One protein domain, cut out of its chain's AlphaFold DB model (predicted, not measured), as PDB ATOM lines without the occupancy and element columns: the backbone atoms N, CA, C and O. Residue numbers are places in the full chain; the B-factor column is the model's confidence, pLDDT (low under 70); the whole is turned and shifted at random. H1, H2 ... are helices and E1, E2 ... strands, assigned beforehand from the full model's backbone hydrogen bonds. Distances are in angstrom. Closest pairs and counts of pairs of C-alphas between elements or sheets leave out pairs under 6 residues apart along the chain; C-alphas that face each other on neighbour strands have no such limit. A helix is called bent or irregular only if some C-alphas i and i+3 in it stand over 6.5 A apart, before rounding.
ATOM      1  N   VAL A   2      20.929  82.744 -76.251       81.81
ATOM      2  CA  VAL A   2      21.171  84.152 -76.597       81.81
ATOM      3  C   VAL A   2      22.443  84.574 -75.872       81.81
ATOM      4  O   VAL A   2      22.478  84.536 -74.650       81.81
ATOM      5  N   GLU A   3      23.491  84.923 -76.611       86.56
ATOM      6  CA  GLU A   3      24.789  85.306 -76.030       86.56
ATOM      7  C   GLU A   3      24.786  86.750 -75.526       86.56
ATOM      8  O   GLU A   3      25.422  87.075 -74.529       86.56
ATOM      9  N   ALA A   4      24.044  87.628 -76.196       90.50
ATOM     10  CA  ALA A   4      24.000  89.033 -75.844       90.50
ATOM     11  C   ALA A   4      22.683  89.685 -76.254       90.50
ATOM     12  O   ALA A   4      22.043  89.302 -77.236       90.50
ATOM     13  N   PHE A   5      22.327  90.719 -75.508       90.12
ATOM     14  CA  PHE A   5      21.319  91.701 -75.864       90.12
ATOM     15  C   PHE A   5      22.031  93.020 -76.133       90.12
ATOM     16  O   PHE A   5      22.892  93.429 -75.361       90.12
ATOM     17  N   VAL A   6      21.662  93.696 -77.215       92.94
ATOM     18  CA  VAL A   6      22.152  95.039 -77.523       92.94
ATOM     19  C   VAL A   6      20.942  95.948 -77.620       92.94
ATOM     20  O   VAL A   6      20.049  95.694 -78.428       92.94
ATOM     21  N   ILE A   7      20.907  96.988 -76.796       90.62
ATOM     22  CA  ILE A   7      19.867  98.011 -76.834       90.62
ATOM     23  C   ILE A   7      20.496  99.289 -77.373       90.62
ATOM     24  O   ILE A   7      21.529  99.733 -76.874       90.62
ATOM     25  N   SER A   8      19.879  99.872 -78.400       92.00
ATOM     26  CA  SER A   8      20.376 101.107 -79.006       92.00
ATOM     27  C   SER A   8      20.176 102.300 -78.065       92.00
ATOM     28  O   SER A   8      21.100 103.072 -77.864       92.00
ATOM     29  N   HIS A   9      19.002 102.431 -77.452       88.38
ATOM     30  CA  HIS A   9      18.653 103.452 -76.461       88.38
ATOM     31  C   HIS A   9      17.412 103.017 -75.670       88.38
ATOM     32  O   HIS A   9      16.834 101.957 -75.908       88.38
ATOM     33  N   PHE A  10      17.001 103.830 -74.698       81.00
ATOM     34  CA  PHE A  10      16.026 103.422 -73.686       81.00
ATOM     35  C   PHE A  10      14.551 103.663 -74.046       81.00
ATOM     36  O   PHE A  10      13.689 103.523 -73.174       81.00
ATOM     37  N   ASP A  11      14.218 103.975 -75.300       81.31
ATOM     38  CA  ASP A  11      12.810 104.083 -75.697       81.31
ATOM     39  C   ASP A  11      12.140 102.702 -75.725       81.31
ATOM     40  O   ASP A  11      12.745 101.669 -76.030       81.31
ATOM     41  N   TRP A  12      10.871 102.678 -75.313       79.00
ATOM     42  CA  TRP A  12      10.112 101.451 -75.055       79.00
ATOM     43  C   TRP A  12      10.073 100.486 -76.250       79.00
ATOM     44  O   TRP A  12      10.071  99.272 -76.063       79.00
ATOM     45  N   ASP A  13      10.031 100.980 -77.476       81.81
ATOM     46  CA  ASP A  13       9.990 100.182 -78.700       81.81
ATOM     47  C   ASP A  13      11.320  99.471 -79.024       81.81
ATOM     48  O   ASP A  13      11.307  98.478 -79.753       81.81
ATOM     49  N   HIS A  14      12.436  99.872 -78.401       85.50
ATOM     50  CA  HIS A  14      13.753  99.242 -78.595       85.50
ATOM     51  C   HIS A  14      14.024  98.083 -77.634       85.50
ATOM     52  O   HIS A  14      14.817  97.193 -77.940       85.50
ATOM     53  N   TRP A  15      13.342  98.036 -76.487       83.31
ATOM     54  CA  TRP A  15      13.555  96.985 -75.482       83.31
ATOM     55  C   TRP A  15      12.272  96.339 -74.950       83.31
ATOM     56  O   TRP A  15      12.326  95.278 -74.326       83.31
ATOM     57  N   GLY A  16      11.096  96.900 -75.235       81.44
ATOM     58  CA  GLY A  16       9.799  96.418 -74.753       81.44
ATOM     59  C   GLY A  16       9.482  94.985 -75.184       81.44
ATOM     60  O   GLY A  16       8.768  94.265 -74.480       81.44
ATOM     61  N   GLY A  17      10.096  94.514 -76.279       82.38
ATOM     62  CA  GLY A  17      10.106  93.107 -76.689       82.38
ATOM     63  C   GLY A  17      10.580  92.148 -75.588       82.38
ATOM     64  O   GLY A  17      10.020  91.062 -75.444       82.38
ATOM     65  N   LEU A  18      11.526  92.566 -74.739       80.50
ATOM     66  CA  LEU A  18      12.028  91.774 -73.608       80.50
ATOM     67  C   LEU A  18      10.948  91.538 -72.540       80.50
ATOM     68  O   LEU A  18      10.874  90.459 -71.948       80.50
ATOM     69  N   LYS A  19      10.033  92.500 -72.345       77.69
ATOM     70  CA  LYS A  19       8.870  92.330 -71.455       77.69
ATOM     71  C   LYS A  19       7.888  91.297 -71.999       77.69
ATOM     72  O   LYS A  19       7.219  90.619 -71.223       77.69
ATOM     73  N   TYR A  20       7.767  91.177 -73.320       78.50
ATOM     74  CA  TYR A  20       6.952  90.128 -73.934       78.50
ATOM     75  C   TYR A  20       7.657  88.778 -73.888       78.50
ATOM     76  O   TYR A  20       7.008  87.776 -73.592       78.50
ATOM     77  N   LEU A  21       8.976  88.753 -74.099       77.00
ATOM     78  CA  LEU A  21       9.775  87.536 -74.002       77.00
ATOM     79  C   LEU A  21       9.592  86.869 -72.633       77.00
ATOM     80  O   LEU A  21       9.272  85.684 -72.596       77.00
ATOM     81  N   SER A  22       9.653  87.641 -71.540       71.56
ATOM     82  CA  SER A  22       9.475  87.115 -70.174       71.56
ATOM     83  C   SER A  22       8.092  86.513 -69.918       71.56
ATOM     84  O   SER A  22       7.954  85.592 -69.117       71.56
ATOM     85  N   LYS A  23       7.061  86.984 -70.629       73.81
ATOM     86  CA  LYS A  23       5.693  86.446 -70.547       73.81
ATOM     87  C   LYS A  23       5.485  85.213 -71.426       73.81
ATOM     88  O   LYS A  23       4.680  84.351 -71.081       73.81
ATOM     89  N   LEU A  24       6.157  85.149 -72.578       71.88
ATOM     90  CA  LEU A  24       6.047  84.040 -73.530       71.88
ATOM     91  C   LEU A  24       6.814  82.803 -73.053       71.88
ATOM     92  O   LEU A  24       6.392  81.669 -73.296       71.88
ATOM     93  N   SER A  25       7.929  82.999 -72.357       58.62
ATOM     94  CA  SER A  25       8.756  81.911 -71.857       58.62
ATOM     95  C   SER A  25       8.183  81.332 -70.559       58.62
ATOM     96  O   SER A  25       8.529  81.759 -69.465       58.62
ATOM     97  N   LYS A  26       7.357  80.279 -70.658       56.56
ATOM     98  CA  LYS A  26       7.037  79.399 -69.507       56.56
ATOM     99  C   LYS A  26       8.261  78.633 -68.972       56.56
ATOM    100  O   LYS A  26       8.159  77.952 -67.957       56.56
ATOM    101  N   VAL A  27       9.396  78.711 -69.666       54.41
ATOM    102  CA  VAL A  27      10.669  78.091 -69.296       54.41
ATOM    103  C   VAL A  27      11.698  79.212 -69.202       54.41
ATOM    104  O   VAL A  27      11.942  79.849 -70.227       54.41
ATOM    105  N   PRO A  28      12.296  79.468 -68.027       58.97
ATOM    106  CA  PRO A  28      13.377  80.434 -67.925       58.97
ATOM    107  C   PRO A  28      14.487  80.040 -68.904       58.97
ATOM    108  O   PRO A  28      14.942  78.886 -68.895       58.97
ATOM    109  N   GLN A  29      14.857  80.975 -69.776       66.25
ATOM    110  CA  GLN A  29      15.999  80.824 -70.670       66.25
ATOM    111  C   GLN A  29      17.257  80.815 -69.800       66.25
ATOM    112  O   GLN A  29      17.328  81.549 -68.822       66.25
ATOM    113  N   ASP A  30      18.227  79.967 -70.132       73.06
ATOM    114  CA  ASP A  30      19.557  80.106 -69.545       73.06
ATOM    115  C   ASP A  30      20.203  81.350 -70.167       73.06
ATOM    116  O   ASP A  30      20.645  81.318 -71.319       73.06
ATOM    117  N   LEU A  31      20.131  82.455 -69.426       76.56
ATOM    118  CA  LEU A  31      20.742  83.744 -69.756       76.56
ATOM    119  C   LEU A  31      21.901  84.056 -68.800       76.56
ATOM    120  O   LEU A  31      22.372  85.189 -68.750       76.56
ATOM    121  N   SER A  32      22.355  83.062 -68.028       71.94
ATOM    122  CA  SER A  32      23.385  83.220 -66.993       71.94
ATOM    123  C   SER A  32      24.740  83.689 -67.540       71.94
ATOM    124  O   SER A  32      25.572  84.190 -66.790       71.94
ATOM    125  N   SER A  33      24.947  83.543 -68.850       79.94
ATOM    126  CA  SER A  33      26.128  83.998 -69.591       79.94
ATOM    127  C   SER A  33      25.831  85.139 -70.566       79.94
ATOM    128  O   SER A  33      26.715  85.535 -71.320       79.94
ATOM    129  N   SER A  34      24.600  85.660 -70.578       87.31
ATOM    130  CA  SER A  34      24.235  86.738 -71.488       87.31
ATOM    131  C   SER A  34      24.766  88.085 -70.996       87.31
ATOM    132  O   SER A  34      24.673  88.414 -69.811       87.31
ATOM    133  N   THR A  35      25.244  88.905 -71.930       89.25
ATOM    134  CA  THR A  35      25.628  90.300 -71.664       89.25
ATOM    135  C   THR A  35      24.588  91.256 -72.236       89.25
ATOM    136  O   THR A  35      24.125  91.076 -73.361       89.25
ATOM    137  N   LEU A  36      24.214  92.287 -71.480       88.69
ATOM    138  CA  LEU A  36      23.440  93.419 -71.974       88.69
ATOM    139  C   LEU A  36      24.370  94.582 -72.294       88.69
ATOM    140  O   LEU A  36      24.896  95.229 -71.390       88.69
ATOM    141  N   TYR A  37      24.494  94.880 -73.577       92.56
ATOM    142  CA  TYR A  37      25.161  96.065 -74.086       92.56
ATOM    143  C   TYR A  37      24.159  97.207 -74.266       92.56
ATOM    144  O   TYR A  37      23.082  97.014 -74.838       92.56
ATOM    145  N   TYR A  38      24.509  98.397 -73.786       90.38
ATOM    146  CA  TYR A  38      23.661  99.592 -73.848       90.38
ATOM    147  C   TYR A  38      24.523 100.862 -73.920       90.38
ATOM    148  O   TYR A  38      25.690 100.813 -73.522       90.38
ATOM    149  N   PRO A  39      24.007 101.999 -74.426       90.00
ATOM    150  CA  PRO A  39      24.780 103.235 -74.461       90.00
ATOM    151  C   PRO A  39      25.094 103.709 -73.040       90.00
ATOM    152  O   PRO A  39      24.198 103.870 -72.207       90.00
ATOM    153  N   ARG A  40      26.373 103.964 -72.760       86.25
ATOM    154  CA  ARG A  40      26.779 104.638 -71.532       86.25
ATOM    155  C   ARG A  40      26.379 106.102 -71.623       86.25
ATOM    156  O   ARG A  40      26.675 106.786 -72.602       86.25
ATOM    157  N   MET A  41      25.761 106.599 -70.566       79.56
ATOM    158  CA  MET A  41      25.421 108.010 -70.470       79.56
ATOM    159  C   MET A  41      26.681 108.856 -70.201       79.56
ATOM    160  O   MET A  41      27.523 108.463 -69.386       79.56
ATOM    161  N   PRO A  42      26.824 110.033 -70.833       77.31
ATOM    162  CA  PRO A  42      27.916 110.955 -70.533       77.31
ATOM    163  C   PRO A  42      27.889 111.419 -69.065       77.31
ATOM    164  O   PRO A  42      26.828 111.722 -68.526       77.31
ATOM    165  N   LYS A  43      29.067 111.547 -68.432       67.06
ATOM    166  CA  LYS A  43      29.249 111.825 -66.981       67.06
ATOM    167  C   LYS A  43      28.522 113.061 -66.426       67.06
ATOM    168  O   LYS A  43      28.416 113.204 -65.214       67.06
ATOM    169  N   LEU A  44      28.120 113.993 -67.285       59.03
ATOM    170  CA  LEU A  44      27.611 115.308 -66.887       59.03
ATOM    171  C   LEU A  44      26.098 115.344 -66.663       59.03
ATOM    172  O   LEU A  44      25.577 116.397 -66.330       59.03
ATOM    173  N   ILE A  45      25.390 114.238 -66.858       58.72
ATOM    174  CA  ILE A  45      23.933 114.211 -66.762       58.72
ATOM    175  C   ILE A  45      23.579 113.354 -65.554       58.72
ATOM    176  O   ILE A  45      24.139 112.262 -65.453       58.72
ATOM    177  N   PRO A  46      22.666 113.787 -64.664       58.31
ATOM    178  CA  PRO A  46      22.081 112.905 -63.661       58.31
ATOM    179  C   PRO A  46      21.531 111.666 -64.376       58.31
ATOM    180  O   PRO A  46      20.517 111.714 -65.073       58.31
ATOM    181  N   THR A  47      22.285 110.574 -64.290       49.53
ATOM    182  CA  THR A  47      22.339 109.486 -65.277       49.53
ATOM    183  C   THR A  47      21.006 108.743 -65.429       49.53
ATOM    184  O   THR A  47      20.757 108.103 -66.448       49.53
ATOM    185  N   GLY A  48      20.114 108.868 -64.448       50.31
ATOM    186  CA  GLY A  48      18.789 108.250 -64.444       50.31
ATOM    187  C   GLY A  48      17.722 109.048 -65.137       50.31
ATOM    188  O   GLY A  48      16.744 108.449 -65.564       50.31
ATOM    189  N   LEU A  49      17.868 110.365 -65.293       52.28
ATOM    190  CA  LEU A  49      16.765 111.150 -65.834       52.28
ATOM    191  C   LEU A  49      16.515 110.771 -67.303       52.28
ATOM    192  O   LEU A  49      15.403 110.399 -67.671       52.28
ATOM    193  N   LEU A  50      17.560 110.731 -68.132       52.66
ATOM    194  CA  LEU A  50      17.419 110.358 -69.546       52.66
ATOM    195  C   LEU A  50      17.123 108.867 -69.750       52.66
ATOM    196  O   LEU A  50      16.278 108.528 -70.575       52.66
ATOM    197  N   ALA A  51      17.746 107.983 -68.964       49.31
ATOM    198  CA  ALA A  51      17.505 106.540 -69.050       49.31
ATOM    199  C   ALA A  51      16.075 106.142 -68.625       49.31
ATOM    200  O   ALA A  51      15.594 105.064 -68.978       49.31
ATOM    201  N   MET A  52      15.375 106.989 -67.861       52.31
ATOM    202  CA  MET A  52      14.073 106.645 -67.282       52.31
ATOM    203  C   MET A  52      12.887 107.306 -67.970       52.31
ATOM    204  O   MET A  52      11.809 106.717 -67.998       52.31
ATOM    205  N   LEU A  53      13.072 108.459 -68.605       51.56
ATOM    206  CA  LEU A  53      11.959 109.234 -69.151       51.56
ATOM    207  C   LEU A  53      11.441 108.761 -70.529       51.56
ATOM    208  O   LEU A  53      10.428 109.273 -71.005       51.56
ATOM    209  N   GLY A  54      12.063 107.744 -71.139       48.00
ATOM    210  CA  GLY A  54      11.583 107.093 -72.373       48.00
ATOM    211  C   GLY A  54      10.479 106.038 -72.170       48.00
ATOM    212  O   GLY A  54       9.881 105.563 -73.137       48.00
ATOM    213  N   GLY A  55      10.174 105.656 -70.922       47.94
ATOM    214  CA  GLY A  55       9.274 104.537 -70.613       47.94
ATOM    215  C   GLY A  55       8.103 104.939 -69.735       47.94
ATOM    216  O   GLY A  55       8.204 104.954 -68.516       47.94
ATOM    217  N   LEU A  56       6.951 105.191 -70.353       50.62
ATOM    218  CA  LEU A  56       5.703 105.532 -69.657       50.62
ATOM    219  C   LEU A  56       4.805 104.306 -69.405       50.62
ATOM    220  O   LEU A  56       3.597 104.432 -69.206       50.62
ATOM    221  N   GLY A  57       5.391 103.106 -69.423       48.16
ATOM    222  CA  GLY A  57       4.728 101.854 -69.067       48.16
ATOM    223  C   GLY A  57       5.110 101.383 -67.662       48.16
ATOM    224  O   GLY A  57       6.184 101.702 -67.168       48.16
ATOM    225  N   GLY A  58       4.222 100.611 -67.021       54.78
ATOM    226  CA  GLY A  58       4.520  99.856 -65.797       54.78
ATOM    227  C   GLY A  58       4.861 100.721 -64.583       54.78
ATOM    228  O   GLY A  58       3.960 101.156 -63.871       54.78
ATOM    229  N   THR A  59       6.158 100.904 -64.335       51.59
ATOM    230  CA  THR A  59       6.717 101.652 -63.195       51.59
ATOM    231  C   THR A  59       6.841 103.155 -63.437       51.59
ATOM    232  O   THR A  59       7.136 103.887 -62.499       51.59
ATOM    233  N   GLY A  60       6.618 103.621 -64.671       59.19
ATOM    234  CA  GLY A  60       6.840 105.020 -65.049       59.19
ATOM    235  C   GLY A  60       8.302 105.353 -65.360       59.19
ATOM    236  O   GLY A  60       8.643 106.530 -65.457       59.19
ATOM    237  N   SER A  61       9.145 104.324 -65.515       62.41
ATOM    238  CA  SER A  61      10.539 104.427 -65.938       62.41
ATOM    239  C   SER A  61      10.930 103.332 -66.925       62.41
ATOM    240  O   SER A  61      10.746 102.144 -66.650       62.41
ATOM    241  N   ALA A  62      11.565 103.722 -68.034       67.50
ATOM    242  CA  ALA A  62      12.116 102.777 -69.005       67.50
ATOM    243  C   ALA A  62      13.210 101.885 -68.416       67.50
ATOM    244  O   ALA A  62      13.099 100.666 -68.501       67.50
ATOM    245  N   ALA A  63      14.247 102.460 -67.801       64.38
ATOM    246  CA  ALA A  63      15.356 101.677 -67.256       64.38
ATOM    247  C   ALA A  63      14.905 100.670 -66.187       64.38
ATOM    248  O   ALA A  63      15.432  99.561 -66.125       64.38
ATOM    249  N   LEU A  64      13.904 101.014 -65.371       65.31
ATOM    250  CA  LEU A  64      13.369 100.090 -64.370       65.31
ATOM    251  C   LEU A  64      12.469  99.033 -64.961       65.31
ATOM    252  O   LEU A  64      12.561  97.876 -64.564       65.31
ATOM    253  N   ASP A  65      11.587  99.402 -65.886       73.25
ATOM    254  CA  ASP A  65      10.786  98.401 -66.570       73.25
ATOM    255  C   ASP A  65      11.692  97.443 -67.354       73.25
ATOM    256  O   ASP A  65      11.412  96.243 -67.379       73.25
ATOM    257  N   LEU A  66      12.791  97.934 -67.932       75.31
ATOM    258  CA  LEU A  66      13.835  97.119 -68.536       75.31
ATOM    259  C   LEU A  66      14.489  96.221 -67.485       75.31
ATOM    260  O   LEU A  66      14.480  95.005 -67.651       75.31
ATOM    261  N   HIS A  67      14.980  96.779 -66.376       73.75
ATOM    262  CA  HIS A  67      15.586  96.013 -65.285       73.75
ATOM    263  C   HIS A  67      14.647  94.920 -64.759       73.75
ATOM    264  O   HIS A  67      15.041  93.764 -64.638       73.75
ATOM    265  N   HIS A  68      13.380  95.247 -64.496       76.06
ATOM    266  CA  HIS A  68      12.364  94.286 -64.079       76.06
ATOM    267  C   HIS A  68      12.091  93.239 -65.159       76.06
ATOM    268  O   HIS A  68      11.952  92.060 -64.841       76.06
ATOM    269  N   SER A  69      12.029  93.640 -66.431       77.56
ATOM    270  CA  SER A  69      11.845  92.707 -67.547       77.56
ATOM    271  C   SER A  69      13.013  91.729 -67.643       77.56
ATOM    272  O   SER A  69      12.777  90.534 -67.798       77.56
ATOM    273  N   LEU A  70      14.245  92.206 -67.471       76.00
ATOM    274  CA  LEU A  70      15.457  91.388 -67.442       76.00
ATOM    275  C   LEU A  70      15.486  90.469 -66.221       76.00
ATOM    276  O   LEU A  70      15.680  89.269 -66.366       76.00
ATOM    277  N   LYS A  71      15.197  90.989 -65.025       76.56
ATOM    278  CA  LYS A  71      15.123  90.193 -63.795       76.56
ATOM    279  C   LYS A  71      14.090  89.069 -63.896       76.56
ATOM    280  O   LYS A  71      14.327  87.984 -63.382       76.56
ATOM    281  N   ASN A  72      12.973  89.310 -64.581       77.50
ATOM    282  CA  ASN A  72      11.948  88.295 -64.828       77.50
ATOM    283  C   ASN A  72      12.359  87.252 -65.882       77.50
ATOM    284  O   ASN A  72      11.736  86.195 -65.949       77.50
ATOM    285  N   LEU A  73      13.361  87.542 -66.719       75.12
ATOM    286  CA  LEU A  73      13.933  86.575 -67.659       75.12
ATOM    287  C   LEU A  73      14.955  85.641 -66.991       75.12
ATOM    288  O   LEU A  73      15.099  84.503 -67.436       75.12
ATOM    289  N   LEU A  74      15.641  86.111 -65.946       74.31
ATOM    290  CA  LEU A  74      16.682  85.374 -65.225       74.31
ATOM    291  C   LEU A  74      16.094  84.340 -64.253       74.31
ATOM    292  O   LEU A  74      15.051  84.565 -63.632       74.31
ATOM    293  N   ARG A  75      16.783  83.207 -64.058       73.06
ATOM    294  CA  ARG A  75      16.464  82.290 -62.946       73.06
ATOM    295  C   ARG A  75      16.937  82.862 -61.613       73.06
ATOM    296  O   ARG A  75      17.838  83.692 -61.545       73.06
ATOM    297  N   THR A  76      16.365  82.362 -60.517       73.00
ATOM    298  CA  THR A  76      16.826  82.689 -59.162       73.00
ATOM    299  C   THR A  76      18.323  82.402 -59.018       73.00
ATOM    300  O   THR A  76      18.739  81.250 -59.119       73.00
ATOM    301  N   GLY A  77      19.108  83.446 -58.745       71.44
ATOM    302  CA  GLY A  77      20.560  83.365 -58.574       71.44
ATOM    303  C   GLY A  77      21.371  83.612 -59.848       71.44
ATOM    304  O   GLY A  77      22.587  83.726 -59.750       71.44
ATOM    305  N   GLU A  78      20.733  83.732 -61.016       77.75
ATOM    306  CA  GLU A  78      21.406  84.188 -62.234       77.75
ATOM    307  C   GLU A  78      21.547  85.714 -62.239       77.75
ATOM    308  O   GLU A  78      20.699  86.449 -61.721       77.75
ATOM    309  N   THR A  79      22.623  86.182 -62.861       76.88
ATOM    310  CA  THR A  79      22.924  87.598 -63.064       76.88
ATOM    311  C   THR A  79      23.180  87.839 -64.540       76.88
ATOM    312  O   THR A  79      23.884  87.061 -65.177       76.88
ATOM    313  N   LEU A  80      22.635  88.926 -65.072       80.44
ATOM    314  CA  LEU A  80      22.984  89.425 -66.397       80.44
ATOM    315  C   LEU A  80      24.219  90.320 -66.269       80.44
ATOM    316  O   LEU A  80      24.218  91.216 -65.422       80.44
ATOM    317  N   SER A  81      25.243  90.109 -67.097       85.50
ATOM    318  CA  SER A  81      26.356  91.063 -67.173       85.50
ATOM    319  C   SER A  81      25.860  92.342 -67.848       85.50
ATOM    320  O   SER A  81      25.205  92.282 -68.888       85.50
ATOM    321  N   LEU A  82      26.120  93.498 -67.243       84.25
ATOM    322  CA  LEU A  82      25.734  94.800 -67.781       84.25
ATOM    323  C   LEU A  82      26.989  95.486 -68.312       84.25
ATOM    324  O   LEU A  82      27.912  95.731 -67.550       84.25
ATOM    325  N   CYS A  83      27.013  95.822 -69.599       89.75
ATOM    326  CA  CYS A  83      28.176  96.420 -70.242       89.75
ATOM    327  C   CYS A  83      27.792  97.756 -70.904       89.75
ATOM    328  O   CYS A  83      27.315  97.765 -72.045       89.75
ATOM    329  N   PRO A  84      27.953  98.891 -70.197       89.44
ATOM    330  CA  PRO A  84      27.748 100.208 -70.784       89.44
ATOM    331  C   PRO A  84      28.839 100.507 -71.819       89.44
ATOM    332  O   PRO A  84      30.031 100.335 -71.555       89.44
ATOM    333  N   LEU A  85      28.442 100.996 -72.991       93.38
ATOM    334  CA  LEU A  85      29.328 101.223 -74.130       93.38
ATOM    335  C   LEU A  85      29.462 102.705 -74.482       93.38
ATOM    336  O   LEU A  85      28.470 103.430 -74.543       93.38
ATOM    337  N   THR A  86      30.687 103.130 -74.775       95.00
ATOM    338  CA  THR A  86      30.998 104.422 -75.396       95.00
ATOM    339  C   THR A  86      31.856 104.220 -76.638       95.00
ATOM    340  O   THR A  86      32.383 103.133 -76.859       95.00
ATOM    341  N   ALA A  87      32.053 105.268 -77.435       95.69
ATOM    342  CA  ALA A  87      32.938 105.259 -78.597       95.69
ATOM    343  C   ALA A  87      34.399 104.892 -78.253       95.69
ATOM    344  O   ALA A  87      35.165 104.476 -79.115       95.69
ATOM    345  N   LYS A 110      30.129 120.967 -75.302       85.25
ATOM    346  CA  LYS A 110      29.342 121.922 -74.494       85.25
ATOM    347  C   LYS A 110      27.927 122.157 -75.036       85.25
ATOM    348  O   LYS A 110      26.991 122.256 -74.248       85.25
ATOM    349  N   SER A 111      27.772 122.258 -76.355       83.06
ATOM    350  CA  SER A 111      26.475 122.477 -77.012       83.06
ATOM    351  C   SER A 111      25.521 121.303 -76.782       83.06
ATOM    352  O   SER A 111      24.389 121.496 -76.346       83.06
ATOM    353  N   PHE A 112      26.007 120.083 -77.003       84.44
ATOM    354  CA  PHE A 112      25.249 118.858 -76.781       84.44
ATOM    355  C   PHE A 112      24.915 118.662 -75.300       84.44
ATOM    356  O   PHE A 112      23.767 118.402 -74.950       84.44
ATOM    357  N   SER A 113      25.884 118.918 -74.416       85.25
ATOM    358  CA  SER A 113      25.666 118.925 -72.967       85.25
ATOM    359  C   SER A 113      24.543 119.885 -72.573       85.25
ATOM    360  O   SER A 113      23.610 119.473 -71.888       85.25
ATOM    361  N   ARG A 114      24.550 121.127 -73.075       85.69
ATOM    362  CA  ARG A 114      23.490 122.112 -72.804       85.69
ATOM    363  C   ARG A 114      22.109 121.624 -73.244       85.69
ATOM    364  O   ARG A 114      21.141 121.836 -72.523       85.69
ATOM    365  N   ARG A 115      22.005 120.962 -74.399       84.81
ATOM    366  CA  ARG A 115      20.736 120.396 -74.883       84.81
ATOM    367  C   ARG A 115      20.206 119.309 -73.955       84.81
ATOM    368  O   ARG A 115      19.024 119.327 -73.622       84.81
ATOM    369  N   LEU A 116      21.070 118.384 -73.541       84.88
ATOM    370  CA  LEU A 116      20.688 117.306 -72.632       84.88
ATOM    371  C   LEU A 116      20.280 117.858 -71.262       84.88
ATOM    372  O   LEU A 116      19.230 117.477 -70.754       84.88
ATOM    373  N   HIS A 117      21.027 118.826 -70.722       84.62
ATOM    374  CA  HIS A 117      20.651 119.530 -69.491       84.62
ATOM    375  C   HIS A 117      19.308 120.250 -69.636       84.62
ATOM    376  O   HIS A 117      18.437 120.076 -68.797       84.62
ATOM    377  N   GLY A 118      19.082 120.976 -70.732       87.19
ATOM    378  CA  GLY A 118      17.809 121.660 -70.962       87.19
ATOM    379  C   GLY A 118      16.613 120.707 -71.101       87.19
ATOM    380  O   GLY A 118      15.489 121.080 -70.771       87.19
ATOM    381  N   ALA A 119      16.826 119.474 -71.575       87.12
ATOM    382  CA  ALA A 119      15.792 118.439 -71.575       87.12
ATOM    383  C   ALA A 119      15.498 117.931 -70.155       87.12
ATOM    384  O   ALA A 119      14.331 117.776 -69.811       87.12
ATOM    385  N   VAL A 120      16.534 117.721 -69.339       84.00
ATOM    386  CA  VAL A 120      16.436 117.326 -67.922       84.00
ATOM    387  C   VAL A 120      15.708 118.399 -67.108       84.00
ATOM    388  O   VAL A 120      14.669 118.114 -66.516       84.00
ATOM    389  N   GLU A 121      16.171 119.648 -67.173       87.00
ATOM    390  CA  GLU A 121      15.582 120.792 -66.464       87.00
ATOM    391  C   GLU A 121      14.107 120.994 -66.829       87.00
ATOM    392  O   GLU A 121      13.275 121.245 -65.960       87.00
ATOM    393  N   ALA A 122      13.747 120.837 -68.110       88.81
ATOM    394  CA  ALA A 122      12.360 120.975 -68.551       88.81
ATOM    395  C   ALA A 122      11.424 119.933 -67.918       88.81
ATOM    396  O   ALA A 122      10.231 120.190 -67.758       88.81
ATOM    397  N   VAL A 123      11.944 118.754 -67.577       86.25
ATOM    398  CA  VAL A 123      11.167 117.685 -66.945       86.25
ATOM    399  C   VAL A 123      11.065 117.893 -65.453       86.25
ATOM    400  O   VAL A 123       9.988 117.700 -64.901       86.25
ATOM    401  N   GLU A 124      12.159 118.290 -64.813       86.62
ATOM    402  CA  GLU A 124      12.170 118.624 -63.392       86.62
ATOM    403  C   GLU A 124      11.219 119.789 -63.099       86.62
ATOM    404  O   GLU A 124      10.398 119.699 -62.188       86.62
ATOM    405  N   ASP A 125      11.247 120.835 -63.928       91.06
ATOM    406  CA  ASP A 125      10.327 121.970 -63.827       91.06
ATOM    407  C   ASP A 125       8.862 121.546 -64.030       91.06
ATOM    408  O   ASP A 125       7.987 121.901 -63.238       91.06
ATOM    409  N   LEU A 126       8.582 120.725 -65.051       90.00
ATOM    410  CA  LEU A 126       7.238 120.184 -65.262       90.00
ATOM    411  C   LEU A 126       6.783 119.317 -64.078       90.00
ATOM    412  O   LEU A 126       5.634 119.410 -63.653       90.00
ATOM    413  N   ALA A 127       7.664 118.474 -63.538       87.44
ATOM    414  CA  ALA A 127       7.363 117.601 -62.410       87.44
ATOM    415  C   ALA A 127       7.052 118.391 -61.135       87.44
ATOM    416  O   ALA A 127       6.099 118.053 -60.427       87.44
ATOM    417  N   ALA A 128       7.814 119.454 -60.870       90.69
ATOM    418  CA  ALA A 128       7.586 120.347 -59.744       90.69
ATOM    419  C   ALA A 128       6.219 121.036 -59.852       90.69
ATOM    420  O   ALA A 128       5.428 120.974 -58.910       90.69
ATOM    421  N   ARG A 129       5.895 121.604 -61.020       95.00
ATOM    422  CA  ARG A 129       4.609 122.280 -61.244       95.00
ATOM    423  C   ARG A 129       3.418 121.321 -61.210       95.00
ATOM    424  O   ARG A 129       2.418 121.612 -60.563       95.00
ATOM    425  N   LEU A 130       3.541 120.134 -61.811       88.81
ATOM    426  CA  LEU A 130       2.518 119.086 -61.709       88.81
ATOM    427  C   LEU A 130       2.278 118.662 -60.255       88.81
ATOM    428  O   LEU A 130       1.133 118.475 -59.847       88.81
ATOM    429  N   LYS A 131       3.341 118.541 -59.453       92.38
ATOM    430  CA  LYS A 131       3.242 118.221 -58.025       92.38
ATOM    431  C   LYS A 131       2.513 119.312 -57.237       92.38
ATOM    432  O   LYS A 131       1.703 118.963 -56.379       92.38
ATOM    433  N   GLU A 132       2.781 120.591 -57.509       96.50
ATOM    434  CA  GLU A 132       2.070 121.725 -56.893       96.50
ATOM    435  C   GLU A 132       0.564 121.698 -57.202       96.50
ATOM    436  O   GLU A 132      -0.252 121.958 -56.317       96.50
ATOM    437  N   ASP A 133       0.202 121.256 -58.407       95.38
ATOM    438  CA  ASP A 133      -1.180 121.073 -58.860       95.38
ATOM    439  C   ASP A 133      -1.853 119.776 -58.364       95.38
ATOM    440  O   ASP A 133      -3.019 119.515 -58.672       95.38
ATOM    441  N   GLY A 134      -1.149 118.956 -57.576       93.62
ATOM    442  CA  GLY A 134      -1.678 117.717 -56.999       93.62
ATOM    443  C   GLY A 134      -1.441 116.447 -57.827       93.62
ATOM    444  O   GLY A 134      -2.041 115.419 -57.515       93.62
ATOM    445  N   TYR A 135      -0.543 116.487 -58.818       88.50
ATOM    446  CA  TYR A 135      -0.145 115.364 -59.688       88.50
ATOM    447  C   TYR A 135       1.337 114.979 -59.473       88.50
ATOM    448  O   TYR A 135       2.201 115.254 -60.310       88.50
ATOM    449  N   PRO A 136       1.692 114.373 -58.324       87.38
ATOM    450  CA  PRO A 136       3.080 114.105 -57.936       87.38
ATOM    451  C   PRO A 136       3.736 112.919 -58.667       87.38
ATOM    452  O   PRO A 136       4.883 112.588 -58.370       87.38
ATOM    453  N   GLU A 137       3.027 112.223 -59.559       81.44
ATOM    454  CA  GLU A 137       3.480 110.986 -60.205       81.44
ATOM    455  C   GLU A 137       4.805 111.171 -60.945       81.44
ATOM    456  O   GLU A 137       5.715 110.365 -60.761       81.44
ATOM    457  N   LEU A 138       4.934 112.245 -61.731       80.88
ATOM    458  CA  LEU A 138       6.157 112.505 -62.487       80.88
ATOM    459  C   LEU A 138       7.346 112.739 -61.548       80.88
ATOM    460  O   LEU A 138       8.384 112.115 -61.734       80.88
ATOM    461  N   GLN A 139       7.173 113.545 -60.494       84.38
ATOM    462  CA  GLN A 139       8.227 113.774 -59.501       84.38
ATOM    463  C   GLN A 139       8.636 112.475 -58.802       84.38
ATOM    464  O   GLN A 139       9.823 112.213 -58.661       84.38
ATOM    465  N   ARG A 140       7.680 111.623 -58.407       80.44
ATOM    466  CA  ARG A 140       8.007 110.326 -57.788       80.44
ATOM    467  C   ARG A 140       8.817 109.433 -58.727       80.44
ATOM    468  O   ARG A 140       9.722 108.748 -58.260       80.44
ATOM    469  N   ASN A 141       8.511 109.447 -60.024       75.56
ATOM    470  CA  ASN A 141       9.272 108.690 -61.016       75.56
ATOM    471  C   ASN A 141      10.695 109.247 -61.181       75.56
ATOM    472  O   ASN A 141      11.633 108.459 -61.304       75.56
ATOM    473  N   LEU A 142      10.861 110.576 -61.135       77.06
ATOM    474  CA  LEU A 142      12.178 111.226 -61.134       77.06
ATOM    475  C   LEU A 142      12.987 110.868 -59.885       77.06
ATOM    476  O   LEU A 142      14.122 110.417 -60.006       77.06
ATOM    477  N   ASP A 143      12.389 110.995 -58.698       77.94
ATOM    478  CA  ASP A 143      13.037 110.696 -57.416       77.94
ATOM    479  C   ASP A 143      13.484 109.231 -57.359       77.94
ATOM    480  O   ASP A 143      14.617 108.918 -56.991       77.94
ATOM    481  N   PHE A 144      12.603 108.317 -57.780       72.19
ATOM    482  CA  PHE A 144      12.938 106.902 -57.878       72.19
ATOM    483  C   PHE A 144      14.080 106.681 -58.876       72.19
ATOM    484  O   PHE A 144      14.917 105.796 -58.688       72.19
ATOM    485  N   GLY A 145      14.149 107.489 -59.931       69.31
ATOM    486  CA  GLY A 145      15.177 107.337 -60.943       69.31
ATOM    487  C   GLY A 145      16.558 107.795 -60.595       69.31
ATOM    488  O   GLY A 145      17.534 107.124 -60.943       69.31
ATOM    489  N   SER A 146      16.640 108.849 -59.807       68.50
ATOM    490  CA  SER A 146      17.884 109.228 -59.162       68.50
ATOM    491  C   SER A 146      18.430 108.069 -58.314       68.50
ATOM    492  O   SER A 146      19.605 107.741 -58.432       68.50
ATOM    493  N   LEU A 147      17.577 107.332 -57.589       65.62
ATOM    494  CA  LEU A 147      18.007 106.157 -56.809       65.62
ATOM    495  C   LEU A 147      18.447 104.971 -57.686       65.62
ATOM    496  O   LEU A 147      19.427 104.293 -57.385       65.62
ATOM    497  N   ALA A 148      17.742 104.704 -58.789       62.66
ATOM    498  CA  ALA A 148      18.110 103.630 -59.718       62.66
ATOM    499  C   ALA A 148      19.451 103.901 -60.423       62.66
ATOM    500  O   ALA A 148      20.179 102.973 -60.769       62.66
ATOM    501  N   THR A 149      19.781 105.176 -60.614       62.09
ATOM    502  CA  THR A 149      21.071 105.617 -61.154       62.09
ATOM    503  C   THR A 149      22.218 105.252 -60.249       62.09
ATOM    504  O   THR A 149      23.212 104.719 -60.724       62.09
ATOM    505  N   GLU A 150      22.077 105.549 -58.959       60.19
ATOM    506  CA  GLU A 150      23.073 105.205 -57.951       60.19
ATOM    507  C   GLU A 150      23.294 103.691 -57.950       60.19
ATOM    508  O   GLU A 150      24.431 103.236 -57.965       60.19
ATOM    509  N   PHE A 151      22.221 102.910 -58.097       57.91
ATOM    510  CA  PHE A 151      22.318 101.460 -58.231       57.91
ATOM    511  C   PHE A 151      23.060 101.004 -59.499       57.91
ATOM    512  O   PHE A 151      23.890 100.100 -59.428       57.91
ATOM    513  N   LEU A 152      22.788 101.601 -60.666       60.25
ATOM    514  CA  LEU A 152      23.528 101.280 -61.895       60.25
ATOM    515  C   LEU A 152      24.994 101.723 -61.802       60.25
ATOM    516  O   LEU A 152      25.873 100.979 -62.223       60.25
ATOM    517  N   ALA A 153      25.266 102.883 -61.206       61.72
ATOM    518  CA  ALA A 153      26.619 103.366 -60.958       61.72
ATOM    519  C   ALA A 153      27.386 102.430 -60.008       61.72
ATOM    520  O   ALA A 153      28.541 102.115 -60.275       61.72
ATOM    521  N   ASP A 154      26.739 101.906 -58.965       54.53
ATOM    522  CA  ASP A 154      27.324 100.911 -58.058       54.53
ATOM    523  C   ASP A 154      27.644  99.584 -58.765       54.53
ATOM    524  O   ASP A 154      28.608  98.903 -58.405       54.53
ATOM    525  N   LEU A 155      26.877  99.217 -59.799       54.06
ATOM    526  CA  LEU A 155      27.195  98.073 -60.657       54.06
ATOM    527  C   LEU A 155      28.386  98.361 -61.586       54.06
ATOM    528  O   LEU A 155      29.181  97.455 -61.825       54.06
ATOM    529  N   GLU A 156      28.551  99.601 -62.060       57.12
ATOM    530  CA  GLU A 156      29.686 100.009 -62.905       57.12
ATOM    531  C   GLU A 156      31.034 100.013 -62.156       57.12
ATOM    532  O   GLU A 156      32.074  99.814 -62.781       57.12
ATOM    533  N   TRP A 195       4.492 115.715 -86.349       41.91
ATOM    534  CA  TRP A 195       3.964 114.458 -85.831       41.91
ATOM    535  C   TRP A 195       2.770 114.125 -86.704       41.91
ATOM    536  O   TRP A 195       1.910 114.985 -86.944       41.91
ATOM    537  N   SER A 196       2.775 112.927 -87.277       41.50
ATOM    538  CA  SER A 196       1.515 112.448 -87.797       41.50
ATOM    539  C   SER A 196       0.567 112.496 -86.597       41.50
ATOM    540  O   SER A 196       0.948 112.099 -85.498       41.50
ATOM    541  N   GLU A 197      -0.654 112.994 -86.763       42.97
ATOM    542  CA  GLU A 197      -1.684 112.901 -85.712       42.97
ATOM    543  C   GLU A 197      -1.935 111.429 -85.282       42.97
ATOM    544  O   GLU A 197      -2.740 111.172 -84.398       42.97
ATOM    545  N   GLN A 198      -1.247 110.456 -85.899       39.97
ATOM    546  CA  GLN A 198      -1.246 109.031 -85.591       39.97
ATOM    547  C   GLN A 198      -0.191 108.616 -84.551       39.97
ATOM    548  O   GLN A 198      -0.429 107.653 -83.834       39.97
ATOM    549  N   ASP A 199       0.905 109.358 -84.357       44.44
ATOM    550  CA  ASP A 199       1.833 109.096 -83.236       44.44
ATOM    551  C   ASP A 199       1.215 109.480 -81.864       44.44
ATOM    552  O   ASP A 199       1.774 109.191 -80.804       44.44
ATOM    553  N   ASP A 200       0.031 110.109 -81.883       43.28
ATOM    554  CA  ASP A 200      -0.826 110.416 -80.728       43.28
ATOM    555  C   ASP A 200      -1.559 109.172 -80.170       43.28
ATOM    556  O   ASP A 200      -2.122 109.213 -79.069       43.28
ATOM    557  N   GLU A 201      -1.545 108.042 -80.891       41.25
ATOM    558  CA  GLU A 201      -2.307 106.837 -80.520       41.25
ATOM    559  C   GLU A 201      -1.648 106.024 -79.390       41.25
ATOM    560  O   GLU A 201      -2.322 105.294 -78.662       41.25
ATOM    561  N   LEU A 202      -0.357 106.249 -79.126       48.81
ATOM    562  CA  LEU A 202       0.258 105.913 -77.843       48.81
ATOM    563  C   LEU A 202       0.214 107.137 -76.938       48.81
ATOM    564  O   LEU A 202       1.257 107.609 -76.488       48.81
ATOM    565  N   THR A 203      -0.993 107.643 -76.651       54.25
ATOM    566  CA  THR A 203      -1.192 108.529 -75.503       54.25
ATOM    567  C   THR A 203      -0.604 107.786 -74.309       54.25
ATOM    568  O   THR A 203      -1.144 106.743 -73.922       54.25
ATOM    569  N   PRO A 204       0.535 108.238 -73.760       60.84
ATOM    570  CA  PRO A 204       1.154 107.538 -72.664       60.84
ATOM    571  C   PRO A 204       0.124 107.335 -71.556       60.84
ATOM    572  O   PRO A 204      -0.645 108.260 -71.294       60.84
ATOM    573  N   PRO A 205       0.093 106.179 -70.877       59.69
ATOM    574  CA  PRO A 205      -0.833 105.955 -69.769       59.69
ATOM    575  C   PRO A 205      -0.850 107.111 -68.752       59.69
ATOM    576  O   PRO A 205      -1.899 107.429 -68.202       59.69
ATOM    577  N   ALA A 206       0.288 107.797 -68.580       60.03
ATOM    578  CA  ALA A 206       0.425 109.002 -67.766       60.03
ATOM    579  C   ALA A 206      -0.412 110.207 -68.253       60.03
ATOM    580  O   ALA A 206      -0.963 110.936 -67.434       60.03
ATOM    581  N   LEU A 207      -0.562 110.412 -69.565       62.31
ATOM    582  CA  LEU A 207      -1.366 111.501 -70.138       62.31
ATOM    583  C   LEU A 207      -2.867 111.315 -69.851       62.31
ATOM    584  O   LEU A 207      -3.579 112.299 -69.680       62.31
ATOM    585  N   LEU A 208      -3.338 110.069 -69.710       65.19
ATOM    586  CA  LEU A 208      -4.734 109.771 -69.356       65.19
ATOM    587  C   LEU A 208      -5.085 110.168 -67.912       65.19
ATOM    588  O   LEU A 208      -6.252 110.417 -67.619       65.19
ATOM    589  N   SER A 209      -4.095 110.225 -67.017       77.88
ATOM    590  CA  SER A 209      -4.277 110.658 -65.624       77.88
ATOM    591  C   SER A 209      -4.104 112.163 -65.406       77.88
ATOM    592  O   SER A 209      -4.459 112.657 -64.338       77.88
ATOM    593  N   LEU A 210      -3.566 112.894 -66.387       83.19
ATOM    594  CA  LEU A 210      -3.312 114.330 -66.275       83.19
ATOM    595  C   LEU A 210      -4.518 115.163 -66.744       83.19
ATOM    596  O   LEU A 210      -5.169 114.795 -67.729       83.19
ATOM    597  N   PRO A 211      -4.798 116.323 -66.118       88.94
ATOM    598  CA  PRO A 211      -5.772 117.280 -66.633       88.94
ATOM    599  C   PRO A 211      -5.405 117.751 -68.036       88.94
ATOM    600  O   PRO A 211      -4.233 117.982 -68.320       88.94
ATOM    601  N   LEU A 212      -6.416 118.002 -68.875       89.25
ATOM    602  CA  LEU A 212      -6.232 118.492 -70.250       89.25
ATOM    603  C   LEU A 212      -5.328 119.732 -70.337       89.25
ATOM    604  O   LEU A 212      -4.576 119.870 -71.295       89.25
ATOM    605  N   ALA A 213      -5.354 120.604 -69.322       93.88
ATOM    606  CA  ALA A 213      -4.514 121.802 -69.256       93.88
ATOM    607  C   ALA A 213      -3.000 121.504 -69.275       93.88
ATOM    608  O   ALA A 213      -2.224 122.351 -69.703       93.88
ATOM    609  N   TRP A 214      -2.589 120.304 -68.854       91.31
ATOM    610  CA  TRP A 214      -1.189 119.878 -68.802       91.31
ATOM    611  C   TRP A 214      -0.739 119.093 -70.042       91.31
ATOM    612  O   TRP A 214       0.451 118.818 -70.191       91.31
ATOM    613  N   HIS A 215      -1.658 118.716 -70.938       87.31
ATOM    614  CA  HIS A 215      -1.362 117.781 -72.032       87.31
ATOM    615  C   HIS A 215      -0.321 118.326 -73.010       87.31
ATOM    616  O   HIS A 215       0.652 117.635 -73.309       87.31
ATOM    617  N   ASP A 216      -0.489 119.562 -73.476       87.69
ATOM    618  CA  ASP A 216       0.408 120.162 -74.471       87.69
ATOM    619  C   ASP A 216       1.823 120.350 -73.925       87.69
ATOM    620  O   ASP A 216       2.817 120.053 -74.595       87.69
ATOM    621  N   GLU A 217       1.922 120.810 -72.681       89.94
ATOM    622  CA  GLU A 217       3.207 121.009 -72.031       89.94
ATOM    623  C   GLU A 217       3.917 119.681 -71.765       89.94
ATOM    624  O   GLU A 217       5.101 119.539 -72.079       89.94
ATOM    625  N   TYR A 218       3.177 118.677 -71.291       86.69
ATOM    626  CA  TYR A 218       3.697 117.329 -71.110       86.69
ATOM    627  C   TYR A 218       4.218 116.739 -72.425       86.69
ATOM    628  O   TYR A 218       5.347 116.247 -72.476       86.69
ATOM    629  N   LYS A 219       3.447 116.844 -73.519       84.50
ATOM    630  CA  LYS A 219       3.873 116.397 -74.859       84.50
ATOM    631  C   LYS A 219       5.148 117.114 -75.312       84.50
ATOM    632  O   LYS A 219       6.071 116.472 -75.818       84.50
ATOM    633  N   LYS A 220       5.234 118.432 -75.104       87.25
ATOM    634  CA  LYS A 220       6.410 119.242 -75.464       87.25
ATOM    635  C   LYS A 220       7.664 118.798 -74.711       87.25
ATOM    636  O   LYS A 220       8.724 118.659 -75.320       87.25
ATOM    637  N   VAL A 221       7.550 118.575 -73.406       87.12
ATOM    638  CA  VAL A 221       8.662 118.124 -72.561       87.12
ATOM    639  C   VAL A 221       9.080 116.697 -72.923       87.12
ATOM    640  O   VAL A 221      10.266 116.448 -73.143       87.12
ATOM    641  N   LEU A 222       8.123 115.785 -73.121       82.31
ATOM    642  CA  LEU A 222       8.397 114.413 -73.561       82.31
ATOM    643  C   LEU A 222       9.138 114.369 -74.903       82.31
ATOM    644  O   LEU A 222      10.071 113.588 -75.074       82.31
ATOM    645  N   LYS A 223       8.779 115.245 -75.848       83.94
ATOM    646  CA  LYS A 223       9.486 115.363 -77.131       83.94
ATOM    647  C   LYS A 223      10.957 115.748 -76.943       83.94
ATOM    648  O   LYS A 223      11.820 115.210 -77.634       83.94
ATOM    649  N   ARG A 224      11.255 116.664 -76.014       86.94
ATOM    650  CA  ARG A 224      12.635 117.085 -75.712       86.94
ATOM    651  C   ARG A 224      13.457 115.939 -75.132       86.94
ATOM    652  O   ARG A 224      14.579 115.732 -75.581       86.94
ATOM    653  N   ILE A 225      12.880 115.173 -74.206       83.94
ATOM    654  CA  ILE A 225      13.515 113.972 -73.646       83.94
ATOM    655  C   ILE A 225      13.794 112.946 -74.738       83.94
ATOM    656  O   ILE A 225      14.917 112.470 -74.834       83.94
ATOM    657  N   ARG A 226      12.790 112.588 -75.549       84.31
ATOM    658  CA  ARG A 226      12.950 111.565 -76.594       84.31
ATOM    659  C   ARG A 226      14.063 111.942 -77.557       84.31
ATOM    660  O   ARG A 226      14.947 111.142 -77.812       84.31
ATOM    661  N   ARG A 227      14.099 113.202 -78.003       86.56
ATOM    662  CA  ARG A 227      15.214 113.715 -78.814       86.56
ATOM    663  C   ARG A 227      16.560 113.562 -78.101       86.56
ATOM    664  O   ARG A 227      17.499 113.086 -78.720       86.56
ATOM    665  N   ALA A 228      16.640 113.921 -76.821       87.19
ATOM    666  CA  ALA A 228      17.846 113.761 -76.009       87.19
ATOM    667  C   ALA A 228      18.280 112.287 -75.851       87.19
ATOM    668  O   ALA A 228      19.471 111.997 -75.907       87.19
ATOM    669  N   ASN A 229      17.338 111.354 -75.692       86.06
ATOM    670  CA  ASN A 229      17.611 109.917 -75.616       86.06
ATOM    671  C   ASN A 229      18.067 109.355 -76.974       86.06
ATOM    672  O   ASN A 229      19.059 108.634 -77.048       86.06
ATOM    673  N   ASN A 230      17.403 109.754 -78.059       90.56
ATOM    674  CA  ASN A 230      17.755 109.375 -79.429       90.56
ATOM    675  C   ASN A 230      19.156 109.856 -79.800       90.56
ATOM    676  O   ASN A 230      19.940 109.102 -80.372       90.56
TER     677      ASN A 230
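This is residues 2 to 87, 110 to 156 and 195 to 230 of the 331 residues of an uncharacterized protein of Arthrobacter sp. ok362 (UniProt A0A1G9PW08). The domain has two lobes joined by a long helix: one lobe holds a small parallel sheet, E1 to E3, with H1 and H3 side by side off one of its faces, and the other holds the long helices H4 and H7 side by side, with short H6 near H7. H5 folds back from the end of H4, crosses short H2 between the lobes and reaches edge strand E3 with its residues 152 to 156. The printed part has 169 residues, with seven named helices and three strands in the order E1 H1 E2 H2 H3 E3 H4 H5 H6 H7; the sheet order is E1 E2 E3, and the class is mostly helix. It is compact, with a radius of gyration of the C-alphas of 16.6 A and spans of 48 by 38 by 31 A.

E1, residues 4 to 6, is parallel to E2, residues 35 to 39, at 14 degrees, with N 5 and O 35 2.8 A apart. E2 is parallel to E3, residues 81 to 85, at 26 degrees, with N 83 and O 36 2.8 A apart. H1, residues 12 to 24, is only just not on the sheet, with 4 pairs of C-alphas within 10 A. E1, H1, E2 form a strand-helix-strand unit, two parallel neighbour strands with a helix between, and its crossover is right-handed. A second right-handed unit is E2, E3 and, between them, H2, residues 47 to 52, and H3, residues 62 to 73. H1 and H3 touch, closest at C-alphas 19 and 69, 4.9 A, at a shallow tilt of 24 degrees, the same way. The hub, H2, touches H3 with C-alphas 52 and 62 closest, 4.7 A. H2 also touches H5, residues 137 to 156, with C-alphas 48 and 149 closest, 4.8 A. H5 only grazes the sheet. H4, residues 110 to 132, and H5 form a helical hairpin at a steep tilt of 44 degrees, with C-alphas 127 and 139 closest, 4.9 A. H7, residues 212 to 230, touches H4 at a shallow tilt of 28 degrees, opposite ways, with C-alphas 119 and 224 closest, 5.4 A. H7 also touches H2, with C-alphas 50 and 229 closest, 6.1 A. H6, residues 205 to 209, is close to H7 but not clearly touching, with C-alphas 207 and 215 closest, 6.6 A. Every O i to N i+4 pair is within hydrogen-bond range in H3, H4 and H5, but 5 of 9 in H1, 1 of 2 in H2, 13 of 15 in H7 and 0 of 1 in H6, where 2 of 2 O i to N i+3 pairs are.

E1 begins at C-alpha 4 (24.000, 89.033, -75.844). H4 is 32.5 A long, H5 28.5 A and H7 27.3 A; H7 ends at C-alpha 230 (17.755, 109.375, -79.429). H1, H7 and, only just, H2 are irregular: C-alphas 14 and 17 are 7.4 A apart, 213 and 216 7.4 A, and 47 and 50 6.6 A.

The C-alphas farthest apart, those of Ser 33 and Ala 213, are 48.7 A apart. Residues 88 to 109 and 157 to 194 are cut out, with C-alpha gaps of 17.5 A and 37.4 A. Of the links printed whole, none is long. The mean pLDDT of the printed part is 75.1, and residues 25 to 29, 43 to 64, 145 to 156 and 195 to 208 are under 70.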